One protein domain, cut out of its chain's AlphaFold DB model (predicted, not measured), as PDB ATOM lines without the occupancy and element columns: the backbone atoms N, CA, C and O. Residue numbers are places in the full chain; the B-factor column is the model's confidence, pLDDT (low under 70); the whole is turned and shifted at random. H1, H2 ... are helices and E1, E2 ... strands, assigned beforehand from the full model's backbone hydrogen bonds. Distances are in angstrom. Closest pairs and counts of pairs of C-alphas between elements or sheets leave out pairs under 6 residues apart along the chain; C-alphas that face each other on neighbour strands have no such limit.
ATOM      1  N   GLU A 112       3.483 -42.716 -16.104       76.00
ATOM      2  CA  GLU A 112       2.605 -41.542 -16.111       76.00
ATOM      3  C   GLU A 112       1.481 -41.603 -15.061       76.00
ATOM      4  O   GLU A 112       0.828 -40.608 -14.751       76.00
ATOM      5  N   MET A 113       1.234 -42.754 -14.441       75.75
ATOM      6  CA  MET A 113      -0.027 -42.965 -13.709       75.75
ATOM      7  C   MET A 113      -0.176 -42.124 -12.450       75.75
ATOM      8  O   MET A 113      -1.288 -41.767 -12.069       75.75
ATOM      9  N   LEU A 114       0.940 -41.793 -11.801       79.44
ATOM     10  CA  LEU A 114       0.928 -40.910 -10.638       79.44
ATOM     11  C   LEU A 114       0.738 -39.443 -11.031       79.44
ATOM     12  O   LEU A 114       0.312 -38.659 -10.187       79.44
ATOM     13  N   SER A 115       1.068 -39.040 -12.260       85.38
ATOM     14  CA  SER A 115       0.897 -37.658 -12.723       85.38
ATOM     15  C   SER A 115      -0.465 -37.414 -13.371       85.38
ATOM     16  O   SER A 115      -0.941 -36.274 -13.371       85.38
ATOM     17  N   LEU A 116      -1.130 -38.461 -13.856       88.88
ATOM     18  CA  LEU A 116      -2.434 -38.385 -14.508       88.88
ATOM     19  C   LEU A 116      -3.597 -38.583 -13.537       88.88
ATOM     20  O   LEU A 116      -3.513 -39.326 -12.566       88.88
ATOM     21  N   GLU A 117      -4.706 -37.903 -13.813       91.50
ATOM     22  CA  GLU A 117      -5.938 -37.995 -13.027       91.50
ATOM     23  C   GLU A 117      -6.940 -38.915 -13.726       91.50
ATOM     24  O   GLU A 117      -7.443 -38.581 -14.797       91.50
ATOM     25  N   SER A 118      -7.206 -40.083 -13.135       92.19
ATOM     26  CA  SER A 118      -8.188 -41.033 -13.676       92.19
ATOM     27  C   SER A 118      -9.628 -40.614 -13.372       92.19
ATOM     28  O   SER A 118      -9.884 -39.784 -12.495       92.19
ATOM     29  N   LEU A 119     -10.594 -41.219 -14.063       93.44
ATOM     30  CA  LEU A 119     -12.022 -40.969 -13.836       93.44
ATOM     31  C   LEU A 119     -12.444 -41.260 -12.387       93.44
ATOM     32  O   LEU A 119     -13.282 -40.553 -11.826       93.44
ATOM     33  N   GLY A 120     -11.819 -42.250 -11.745       93.69
ATOM     34  CA  GLY A 120     -12.011 -42.545 -10.325       93.69
ATOM     35  C   GLY A 120     -11.575 -41.387  -9.422       93.69
ATOM     36  O   GLY A 120     -12.304 -41.028  -8.497       93.69
ATOM     37  N   HIS A 121     -10.448 -40.731  -9.732       93.88
ATOM     38  CA  HIS A 121      -9.992 -39.548  -8.991       93.88
ATOM     39  C   HIS A 121     -10.970 -38.379  -9.143       93.88
ATOM     40  O   HIS A 121     -11.330 -37.761  -8.142       93.88
ATOM     41  N   GLN A 122     -11.463 -38.125 -10.359       94.25
ATOM     42  CA  GLN A 122     -12.453 -37.071 -10.604       94.25
ATOM     43  C   GLN A 122     -13.748 -37.319  -9.822       94.25
ATOM     44  O   GLN A 122     -14.300 -36.403  -9.202       94.25
ATOM     45  N   LYS A 123     -14.221 -38.572  -9.805       95.44
ATOM     46  CA  LYS A 123     -15.420 -38.961  -9.058       95.44
ATOM     47  C   LYS A 123     -15.216 -38.813  -7.550       95.44
ATOM     48  O   LYS A 123     -16.054 -38.199  -6.893       95.44
ATOM     49  N   LEU A 124     -14.082 -39.274  -7.020       95.31
ATOM     50  CA  LEU A 124     -13.725 -39.084  -5.612       95.31
ATOM     51  C   LEU A 124     -13.665 -37.597  -5.240       95.31
ATOM     52  O   LEU A 124     -14.223 -37.194  -4.220       95.31
ATOM     53  N   PHE A 125     -13.022 -36.770  -6.067       94.19
ATOM     54  CA  PHE A 125     -12.917 -35.334  -5.824       94.19
ATOM     55  C   PHE A 125     -14.295 -34.674  -5.730       94.19
ATOM     56  O   PHE A 125     -14.534 -33.878  -4.819       94.19
ATOM     57  N   LYS A 126     -15.226 -35.042  -6.619       93.75
ATOM     58  CA  LYS A 126     -16.613 -34.565  -6.576       93.75
ATOM     59  C   LYS A 126     -17.312 -34.959  -5.270       93.75
ATOM     60  O   LYS A 126     -17.826 -34.083  -4.585       93.75
ATOM     61  N   MET A 127     -17.253 -36.234  -4.880       94.44
ATOM     62  CA  MET A 127     -17.882 -36.712  -3.638       94.44
ATOM     63  C   MET A 127     -17.335 -35.993  -2.395       94.44
ATOM     64  O   MET A 127     -18.085 -35.592  -1.505       94.44
ATOM     65  N   VAL A 128     -16.018 -35.783  -2.341       93.19
ATOM     66  CA  VAL A 128     -15.375 -35.073  -1.228       93.19
ATOM     67  C   VAL A 128     -15.759 -33.596  -1.209       93.19
ATOM     68  O   VAL A 128     -15.904 -33.024  -0.129       93.19
ATOM     69  N   LYS A 129     -15.943 -32.963  -2.371       91.50
ATOM     70  CA  LYS A 129     -16.425 -31.580  -2.454       91.50
ATOM     71  C   LYS A 129     -17.837 -31.442  -1.878       91.50
ATOM     72  O   LYS A 129     -18.094 -30.464  -1.182       91.50
ATOM     73  N   ASP A 130     -18.700 -32.428  -2.109       91.62
ATOM     74  CA  ASP A 130     -20.089 -32.417  -1.641       91.62
ATOM     75  C   ASP A 130     -20.203 -32.652  -0.117       91.62
ATOM     76  O   ASP A 130     -21.098 -32.108   0.529       91.62
ATOM     77  N   MET A 131     -19.279 -33.413   0.492       90.69
ATOM     78  CA  MET A 131     -19.315 -33.747   1.930       90.69
ATOM     79  C   MET A 131     -18.306 -32.991   2.806       90.69
ATOM     80  O   MET A 131     -18.513 -32.917   4.018       90.69
ATOM     81  N   SER A 132     -17.249 -32.412   2.229       92.06
ATOM     82  CA  SER A 132     -15.977 -32.013   2.866       92.06
ATOM     83  C   SER A 132     -15.061 -33.184   3.268       92.06
ATOM     84  O   SER A 132     -15.511 -34.295   3.543       92.06
ATOM     85  N   ILE A 133     -13.746 -32.922   3.343       92.25
ATOM     86  CA  ILE A 133     -12.720 -33.933   3.670       92.25
ATOM     87  C   ILE A 133     -12.957 -34.614   5.029       92.25
ATOM     88  O   ILE A 133     -12.914 -35.842   5.052       92.25
ATOM     89  N   PRO A 134     -13.174 -33.897   6.156       95.31
ATOM     90  CA  PRO A 134     -13.288 -34.552   7.461       95.31
ATOM     91  C   PRO A 134     -14.502 -35.478   7.538       95.31
ATOM     92  O   PRO A 134     -14.379 -36.608   7.993       95.31
ATOM     93  N   ARG A 135     -15.646 -35.027   7.011       94.94
ATOM     94  CA  ARG A 135     -16.885 -35.807   7.010       94.94
ATOM     95  C   ARG A 135     -16.788 -37.035   6.110       94.94
ATOM     96  O   ARG A 135     -17.279 -38.092   6.476       94.94
ATOM     97  N   PHE A 136     -16.153 -36.905   4.943       94.94
ATOM     98  CA  PHE A 136     -15.908 -38.046   4.062       94.94
ATOM     99  C   PHE A 136     -14.990 -39.076   4.737       94.94
ATOM    100  O   PHE A 136     -15.276 -40.268   4.722       94.94
ATOM    101  N   ALA A 137     -13.896 -38.608   5.342       93.44
ATOM    102  CA  ALA A 137     -12.941 -39.448   6.059       93.44
ATOM    103  C   ALA A 137     -13.600 -40.232   7.205       93.44
ATOM    104  O   ALA A 137     -13.348 -41.423   7.347       93.44
ATOM    105  N   GLU A 138     -14.469 -39.583   7.978       94.81
ATOM    106  CA  GLU A 138     -15.252 -40.224   9.037       94.81
ATOM    107  C   GLU A 138     -16.251 -41.242   8.472       94.81
ATOM    108  O   GLU A 138     -16.272 -42.386   8.912       94.81
ATOM    109  N   TYR A 139     -17.030 -40.857   7.457       93.44
ATOM    110  CA  TYR A 139     -18.085 -41.703   6.895       93.44
ATOM    111  C   TYR A 139     -17.555 -43.016   6.300       93.44
ATOM    112  O   TYR A 139     -18.152 -44.069   6.506       93.44
ATOM    113  N   TYR A 140     -16.427 -42.966   5.585       88.81
ATOM    114  CA  TYR A 140     -15.827 -44.143   4.942       88.81
ATOM    115  C   TYR A 140     -14.733 -44.819   5.787       88.81
ATOM    116  O   TYR A 140     -14.089 -45.764   5.318       88.81
ATOM    117  N   ASP A 141     -14.498 -44.348   7.017       90.25
ATOM    118  CA  ASP A 141     -13.421 -44.824   7.894       90.25
ATOM    119  C   ASP A 141     -12.054 -44.820   7.171       90.25
ATOM    120  O   ASP A 141     -11.389 -45.838   6.946       90.25
ATOM    121  N   VAL A 142     -11.657 -43.640   6.695       88.62
ATOM    122  CA  VAL A 142     -10.396 -43.426   5.979       88.62
ATOM    123  C   VAL A 142      -9.627 -42.296   6.639       88.62
ATOM    124  O   VAL A 142     -10.141 -41.208   6.866       88.62
ATOM    125  N   SER A 143      -8.336 -42.517   6.878       91.31
ATOM    126  CA  SER A 143      -7.433 -41.468   7.353       91.31
ATOM    127  C   SER A 143      -7.484 -40.228   6.447       91.31
ATOM    128  O   SER A 143      -7.277 -40.311   5.232       91.31
ATOM    129  N   ILE A 144      -7.659 -39.049   7.055       91.69
ATOM    130  CA  ILE A 144      -7.602 -37.752   6.357       91.69
ATOM    131  C   ILE A 144      -6.290 -37.606   5.573       91.69
ATOM    132  O   ILE A 144      -6.271 -37.028   4.484       91.69
ATOM    133  N   PHE A 145      -5.179 -38.120   6.107       88.31
ATOM    134  CA  PHE A 145      -3.884 -38.060   5.433       88.31
ATOM    135  C   PHE A 145      -3.861 -38.930   4.174       88.31
ATOM    136  O   PHE A 145      -3.421 -38.467   3.121       88.31
ATOM    137  N   THR A 146      -4.384 -40.155   4.264       84.44
ATOM    138  CA  THR A 146      -4.524 -41.067   3.120       84.44
ATOM    139  C   THR A 146      -5.396 -40.433   2.043       84.44
ATOM    140  O   THR A 146      -4.970 -40.332   0.895       84.44
ATOM    141  N   LEU A 147      -6.554 -39.889   2.429       90.06
ATOM    142  CA  LEU A 147      -7.479 -39.207   1.524       90.06
ATOM    143  C   LEU A 147      -6.820 -38.019   0.804       90.06
ATOM    144  O   LEU A 147      -6.882 -37.916  -0.419       90.06
ATOM    145  N   LYS A 148      -6.101 -37.155   1.530       87.88
ATOM    146  CA  LYS A 148      -5.373 -36.019   0.935       87.88
ATOM    147  C   LYS A 148      -4.275 -36.448  -0.039       87.88
ATOM    148  O   LYS A 148      -4.007 -35.722  -0.992       87.88
ATOM    149  N   ASN A 149      -3.617 -37.582   0.200       85.38
ATOM    150  CA  ASN A 149      -2.557 -38.082  -0.682       85.38
ATOM    151  C   ASN A 149      -3.084 -38.627  -2.015       85.38
ATOM    152  O   ASN A 149      -2.327 -38.612  -2.987       85.38
ATOM    153  N   MET A 150      -4.347 -39.065  -2.042       88.12
ATOM    154  CA  MET A 150      -5.060 -39.492  -3.250       88.12
ATOM    155  C   MET A 150      -5.737 -38.317  -3.965       88.12
ATOM    156  O   MET A 150      -5.807 -38.306  -5.182       88.12
ATOM    157  N   LEU A 151      -6.216 -37.304  -3.235       89.44
ATOM    158  CA  LEU A 151      -6.915 -36.155  -3.831       89.44
ATOM    159  C   LEU A 151      -5.986 -35.110  -4.447       89.44
ATOM    160  O   LEU A 151      -6.344 -34.471  -5.433       89.44
ATOM    161  N   TYR A 152      -4.825 -34.870  -3.838       87.94
ATOM    162  CA  TYR A 152      -4.005 -33.711  -4.175       87.94
ATOM    163  C   TYR A 152      -2.653 -34.108  -4.746       87.94
ATOM    164  O   TYR A 152      -1.836 -34.754  -4.080       87.94
ATOM    165  N   LYS A 153      -2.385 -33.627  -5.963       86.19
ATOM    166  CA  LYS A 153      -1.059 -33.700  -6.573       86.19
ATOM    167  C   LYS A 153      -0.085 -32.782  -5.837       86.19
ATOM    168  O   LYS A 153      -0.437 -31.693  -5.383       86.19
ATOM    169  N   ARG A 154       1.165 -33.215  -5.740       83.81
ATOM    170  CA  ARG A 154       2.291 -32.456  -5.192       83.81
ATOM    171  C   ARG A 154       3.464 -32.545  -6.154       83.81
ATOM    172  O   ARG A 154       3.613 -33.532  -6.868       83.81
ATOM    173  N   MET A 155       4.317 -31.530  -6.133       84.81
ATOM    174  CA  MET A 155       5.529 -31.529  -6.942       84.81
ATOM    175  C   MET A 155       6.466 -32.660  -6.499       84.81
ATOM    176  O   MET A 155       6.901 -32.698  -5.341       84.81
ATOM    177  N   ASN A 156       6.791 -33.573  -7.409       75.62
ATOM    178  CA  ASN A 156       7.855 -34.544  -7.214       75.62
ATOM    179  C   ASN A 156       9.202 -33.845  -7.436       75.62
ATOM    180  O   ASN A 156       9.519 -33.418  -8.542       75.62
ATOM    181  N   LYS A 157      10.010 -33.736  -6.376       73.81
ATOM    182  CA  LYS A 157      11.300 -33.027  -6.417       73.81
ATOM    183  C   LYS A 157      12.337 -33.678  -7.337       73.81
ATOM    184  O   LYS A 157      13.261 -32.992  -7.750       73.81
ATOM    185  N   LEU A 158      12.205 -34.973  -7.624       71.31
ATOM    186  CA  LEU A 158      13.157 -35.710  -8.457       71.31
ATOM    187  C   LEU A 158      12.852 -35.553  -9.949       71.31
ATOM    188  O   LEU A 158      13.774 -35.454 -10.747       71.31
ATOM    189  N   THR A 159      11.569 -35.528 -10.317       71.31
ATOM    190  CA  THR A 159      11.136 -35.492 -11.725       71.31
ATOM    191  C   THR A 159      10.603 -34.126 -12.163       71.31
ATOM    192  O   THR A 159      10.302 -33.938 -13.335       71.31
ATOM    193  N   GLY A 160      10.416 -33.179 -11.237       75.31
ATOM    194  CA  GLY A 160       9.809 -31.873 -11.522       75.31
ATOM    195  C   GLY A 160       8.345 -31.953 -11.971       75.31
ATOM    196  O   GLY A 160       7.818 -30.994 -12.527       75.31
ATOM    197  N   THR A 161       7.684 -33.095 -11.760       77.88
ATOM    198  CA  THR A 161       6.323 -33.362 -12.243       77.88
ATOM    199  C   THR A 161       5.315 -33.320 -11.096       77.88
ATOM    200  O   THR A 161       5.611 -33.749  -9.978       77.88
ATOM    201  N   MET A 162       4.104 -32.827 -11.357       83.00
ATOM    202  CA  MET A 162       3.000 -32.885 -10.395       83.00
ATOM    203  C   MET A 162       2.433 -34.302 -10.327       83.00
ATOM    204  O   MET A 162       1.869 -34.789 -11.304       83.00
ATOM    205  N   CYS A 163       2.547 -34.943  -9.164       83.31
ATOM    206  CA  CYS A 163       2.132 -36.327  -8.957       83.31
ATOM    207  C   CYS A 163       1.259 -36.470  -7.710       83.31
ATOM    208  O   CYS A 163       1.489 -35.809  -6.695       83.31
ATOM    209  N   PHE A 164       0.295 -37.382  -7.742       80.69
ATOM    210  CA  PHE A 164      -0.330 -37.897  -6.532       80.69
ATOM    211  C   PHE A 164       0.726 -38.546  -5.638       80.69
ATOM    212  O   PHE A 164       1.693 -39.152  -6.104       80.69
ATOM    213  N   LYS A 165       0.550 -38.400  -4.322       76.94
ATOM    214  CA  LYS A 165       1.463 -38.993  -3.334       76.94
ATOM    215  C   LYS A 165       1.267 -40.503  -3.234       76.94
ATOM    216  O   LYS A 165       2.223 -41.210  -2.928       76.94
ATOM    217  N   ALA A 166       0.039 -40.963  -3.454       74.81
ATOM    218  CA  ALA A 166      -0.329 -42.365  -3.472       74.81
ATOM    219  C   ALA A 166      -1.521 -42.573  -4.409       74.81
ATOM    220  O   ALA A 166      -2.419 -41.735  -4.458       74.81
ATOM    221  N   LEU A 167      -1.532 -43.711  -5.100       81.44
ATOM    222  CA  LEU A 167      -2.744 -44.223  -5.733       81.44
ATOM    223  C   LEU A 167      -3.641 -44.862  -4.661       81.44
ATOM    224  O   LEU A 167      -3.119 -45.328  -3.640       81.44
ATOM    225  N   PRO A 168      -4.959 -44.935  -4.894       83.62
ATOM    226  CA  PRO A 168      -5.871 -45.654  -4.016       83.62
ATOM    227  C   PRO A 168      -5.457 -47.105  -3.859       83.62
ATOM    228  O   PRO A 168      -5.309 -47.808  -4.850       83.62
ATOM    229  N   ASN A 169      -5.224 -47.552  -2.628       78.38
ATOM    230  CA  ASN A 169      -4.853 -48.938  -2.366       78.38
ATOM    231  C   ASN A 169      -6.064 -49.876  -2.499       78.38
ATOM    232  O   ASN A 169      -7.211 -49.435  -2.519       78.38
ATOM    233  N   GLU A 170      -5.795 -51.177  -2.559       77.25
ATOM    234  CA  GLU A 170      -6.810 -52.228  -2.677       77.25
ATOM    235  C   GLU A 170      -7.927 -52.100  -1.631       77.25
ATOM    236  O   GLU A 170      -9.102 -52.090  -1.984       77.25
ATOM    237  N   SER A 171      -7.569 -51.917  -0.356       79.38
ATOM    238  CA  SER A 171      -8.546 -51.761   0.728       79.38
ATOM    239  C   SER A 171      -9.479 -50.567   0.503       79.38
ATOM    240  O   SER A 171     -10.688 -50.683   0.700       79.38
ATOM    241  N   PHE A 172      -8.947 -49.432   0.048       84.25
ATOM    242  CA  PHE A 172      -9.753 -48.258  -0.269       84.25
ATOM    243  C   PHE A 172     -10.653 -48.496  -1.485       84.25
ATOM    244  O   PHE A 172     -11.821 -48.125  -1.452       84.25
ATOM    245  N   ILE A 173     -10.143 -49.137  -2.540       86.38
ATOM    246  CA  ILE A 173     -10.937 -49.461  -3.734       86.38
ATOM    247  C   ILE A 173     -12.090 -50.397  -3.366       86.38
ATOM    248  O   ILE A 173     -13.217 -50.134  -3.769       86.38
ATOM    249  N   LEU A 174     -11.842 -51.421  -2.543       82.06
ATOM    250  CA  LEU A 174     -12.881 -52.319  -2.035       82.06
ATOM    251  C   LEU A 174     -13.936 -51.577  -1.210       82.06
ATOM    252  O   LEU A 174     -15.123 -51.798  -1.424       82.06
ATOM    253  N   LYS A 175     -13.529 -50.667  -0.312       86.06
ATOM    254  CA  LYS A 175     -14.466 -49.834   0.466       86.06
ATOM    255  C   LYS A 175     -15.330 -48.935  -0.424       86.06
ATOM    256  O   LYS A 175     -16.487 -48.697  -0.106       86.06
ATOM    257  N   MET A 176     -14.767 -48.426  -1.519       89.44
ATOM    258  CA  MET A 176     -15.438 -47.474  -2.409       89.44
ATOM    259  C   MET A 176     -16.155 -48.132  -3.595       89.44
ATOM    260  O   MET A 176     -16.764 -47.406  -4.375       89.44
ATOM    261  N   ARG A 177     -16.081 -49.459  -3.773       88.62
ATOM    262  CA  ARG A 177     -16.503 -50.142  -5.015       88.62
ATOM    263  C   ARG A 177     -17.986 -49.984  -5.355       88.62
ATOM    264  O   ARG A 177     -18.338 -50.009  -6.531       88.62
ATOM    265  N   ASP A 178     -18.829 -49.784  -4.345       88.19
ATOM    266  CA  ASP A 178     -20.271 -49.573  -4.528       88.19
ATOM    267  C   ASP A 178     -20.580 -48.145  -5.011       88.19
ATOM    268  O   ASP A 178     -21.552 -47.907  -5.725       88.19
ATOM    269  N   GLU A 179     -19.702 -47.195  -4.694       92.12
ATOM    270  CA  GLU A 179     -19.835 -45.788  -5.071       92.12
ATOM    271  C   GLU A 179     -19.060 -45.462  -6.349       92.12
ATOM    272  O   GLU A 179     -19.493 -44.658  -7.175       92.12
ATOM    273  N   ILE A 180     -17.891 -46.071  -6.539       92.38
ATOM    274  CA  ILE A 180     -16.965 -45.844  -7.647       92.38
ATOM    275  C   ILE A 180     -16.611 -47.206  -8.237       92.38
ATOM    276  O   ILE A 180     -15.870 -47.967  -7.619       92.38
ATOM    277  N   ASN A 181     -17.087 -47.477  -9.460       91.62
ATOM    278  CA  ASN A 181     -16.711 -48.684 -10.195       91.62
ATOM    279  C   ASN A 181     -15.172 -48.815 -10.200       91.62
ATOM    280  O   ASN A 181     -14.504 -47.868 -10.640       91.62
ATOM    281  N   PRO A 182     -14.610 -49.950  -9.737       89.12
ATOM    282  CA  PRO A 182     -13.170 -50.123  -9.633       89.12
ATOM    283  C   PRO A 182     -12.406 -49.846 -10.928       89.12
ATOM    284  O   PRO A 182     -11.302 -49.310 -10.870       89.12
ATOM    285  N   ASP A 183     -12.999 -50.130 -12.091       88.69
ATOM    286  CA  ASP A 183     -12.393 -49.884 -13.404       88.69
ATOM    287  C   ASP A 183     -12.025 -48.407 -13.605       88.69
ATOM    288  O   ASP A 183     -10.980 -48.103 -14.178       88.69
ATOM    289  N   LEU A 184     -12.823 -47.473 -13.072       91.69
ATOM    290  CA  LEU A 184     -12.620 -46.030 -13.249       91.69
ATOM    291  C   LEU A 184     -11.308 -45.532 -12.642       91.69
ATOM    292  O   LEU A 184     -10.772 -44.516 -13.086       91.69
ATOM    293  N   TRP A 185     -10.759 -46.231 -11.647       89.75
ATOM    294  CA  TRP A 185      -9.448 -45.892 -11.090       89.75
ATOM    295  C   TRP A 185      -8.314 -46.083 -12.092       89.75
ATOM    296  O   TRP A 185      -7.278 -45.428 -11.957       89.75
ATOM    297  N   TYR A 186      -8.543 -46.915 -13.106       87.12
ATOM    298  CA  TYR A 186      -7.572 -47.333 -14.107       87.12
ATOM    299  C   TYR A 186      -7.857 -46.761 -15.496       87.12
ATOM    300  O   TYR A 186      -7.152 -47.122 -16.433       87.12
ATOM    301  N   ILE A 187      -8.865 -45.898 -15.646       88.19
ATOM    302  CA  ILE A 187      -9.280 -45.325 -16.933       88.19
ATOM    303  C   ILE A 187      -9.120 -43.810 -16.887       88.19
ATOM    304  O   ILE A 187      -9.567 -43.156 -15.937       88.19
ATOM    305  N   TYR A 188      -8.496 -43.247 -17.916       91.81
ATOM    306  CA  TYR A 188      -8.293 -41.806 -18.039       91.81
ATOM    307  C   TYR A 188      -9.353 -41.158 -18.942       91.81
ATOM    308  O   TYR A 188      -9.900 -41.824 -19.824       91.81
ATOM    309  N   PRO A 189      -9.676 -39.865 -18.734       92.62
ATOM    310  CA  PRO A 189     -10.749 -39.196 -19.471       92.62
ATOM    311  C   PRO A 189     -10.607 -39.251 -20.994       92.62
ATOM    312  O   PRO A 189     -11.600 -39.345 -21.699       92.62
ATOM    313  N   ASP A 190      -9.379 -39.204 -21.503       92.56
ATOM    314  CA  ASP A 190      -9.073 -39.232 -22.932       92.56
ATOM    315  C   ASP A 190      -9.062 -40.649 -23.535       92.56
ATOM    316  O   ASP A 190      -8.849 -40.802 -24.740       92.56
ATOM    317  N   GLU A 191      -9.274 -41.686 -22.724       89.50
ATOM    318  CA  GLU A 191      -9.334 -43.090 -23.150       89.50
ATOM    319  C   GLU A 191     -10.770 -43.588 -23.348       89.50
ATOM    320  O   GLU A 191     -10.965 -44.649 -23.943       89.50
ATOM    321  N   VAL A 192     -11.761 -42.827 -22.877       87.25
ATOM    322  CA  VAL A 192     -13.188 -43.108 -23.073       87.25
ATOM    323  C   VAL A 192     -13.678 -42.315 -24.282       87.25
ATOM    324  O   VAL A 192     -13.410 -41.118 -24.388       87.25
ATOM    325  N   SER A 193     -14.329 -43.008 -25.219       61.38
ATOM    326  CA  SER A 193     -14.839 -42.463 -26.490       61.38
ATOM    327  C   SER A 193     -16.354 -42.545 -26.528       61.38
ATOM    328  O   SER A 193     -16.860 -43.635 -26.187       61.38
TER     329      SER A 193
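Overview. This is residues 112 to 193 of the 193 residues of an uncharacterized protein of Treponema sp. RCC2812 (UniProt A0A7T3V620). Three short helices, H1, H2 and H3, have their centres in a triangle: the chain goes out along H1, turns across its far end with H2 and comes back along H3. A small two-stranded hairpin, E1 and E2, follows at one end of the longest axis, and H5 packs on the start of H1, with H4 near H5. The 82 printed residues hold five named helices and two named strands, in the order H1 H2 H3 E1 E2 H4 H5; the sheet's order is E1 - E2, antiparallel. The class is mostly helix. The whole is compact, with a radius of gyration of the C-alphas of 12.7 A and spans of 35 by 32 by 23 A.

Arrangement. After residues 112 to 118, look for H1 at residues 119 to 131. H2, residues 133 to 139, is close to H1 but not clearly touching; the closest C-alphas, of Val 128 and Phe 136, are 6.1 A apart, and their lines are about perpendicular at 90 degrees. H3, residues 144 to 151, touches H2, closest at the C-alphas of Ala 137 and Ile 144, 5.6 A apart, at a steep tilt of 67 degrees, opposite ways. H1 touches H3 with residues 121 to 125 alone; the closest C-alphas, of Phe 125 and Leu 151, are 6.4 A apart, at a steep tilt of 46 degrees, opposite ways. Next come E1, residues 153 to 155, and E2, residues 162 to 164, an antiparallel hairpin at 134 degrees. Check N 154 and O 163, 2.8 A apart, and N 163 and O 154, 2.9 A apart, within hydrogen-bond range. The closest C-alphas of H3 and E2, those of Met 150 and Phe 164, are 6.0 A apart. H4, residues 170 to 176, is apart from H1, H2 and H3. H1 touches H5, residues 182 to 186, with residues 119 to 121 alone; the closest C-alphas, of Gly 120 and Trp 185, are 4.3 A apart. H4 and H5 are close but not clearly touching, closest at the C-alphas of Ile 173 and Pro 182, 6.3 A apart. Every O i to N i+4 pair is within hydrogen-bond range in H1, H2, H3 and H4; H5 has 0 of 1, but 2 of 2 O i to N i+3 pairs.

Along the chain. Find C-alpha 119 at (-12.022, -40.969, -13.836); from there H1 runs 18.8 A to C-alpha 131. H2 measures 10.0 A, H3 10.3 A, E1 6.9 A, E2 7.2 A, H4 9.9 A and H5 7.7 A. H3 begins at C-alpha 144, (-7.602, -37.752, 6.357), and H5 ends at C-alpha 186, (-7.572, -47.333, -14.107).

Size, cuts and confidence. The two C-alphas farthest apart, of Leu 158 and Asp 178, are 36.4 A apart. The printed part has no cut and no long link. Its mean pLDDT is 87.0, and only residue 193, the chain's last, is under 70.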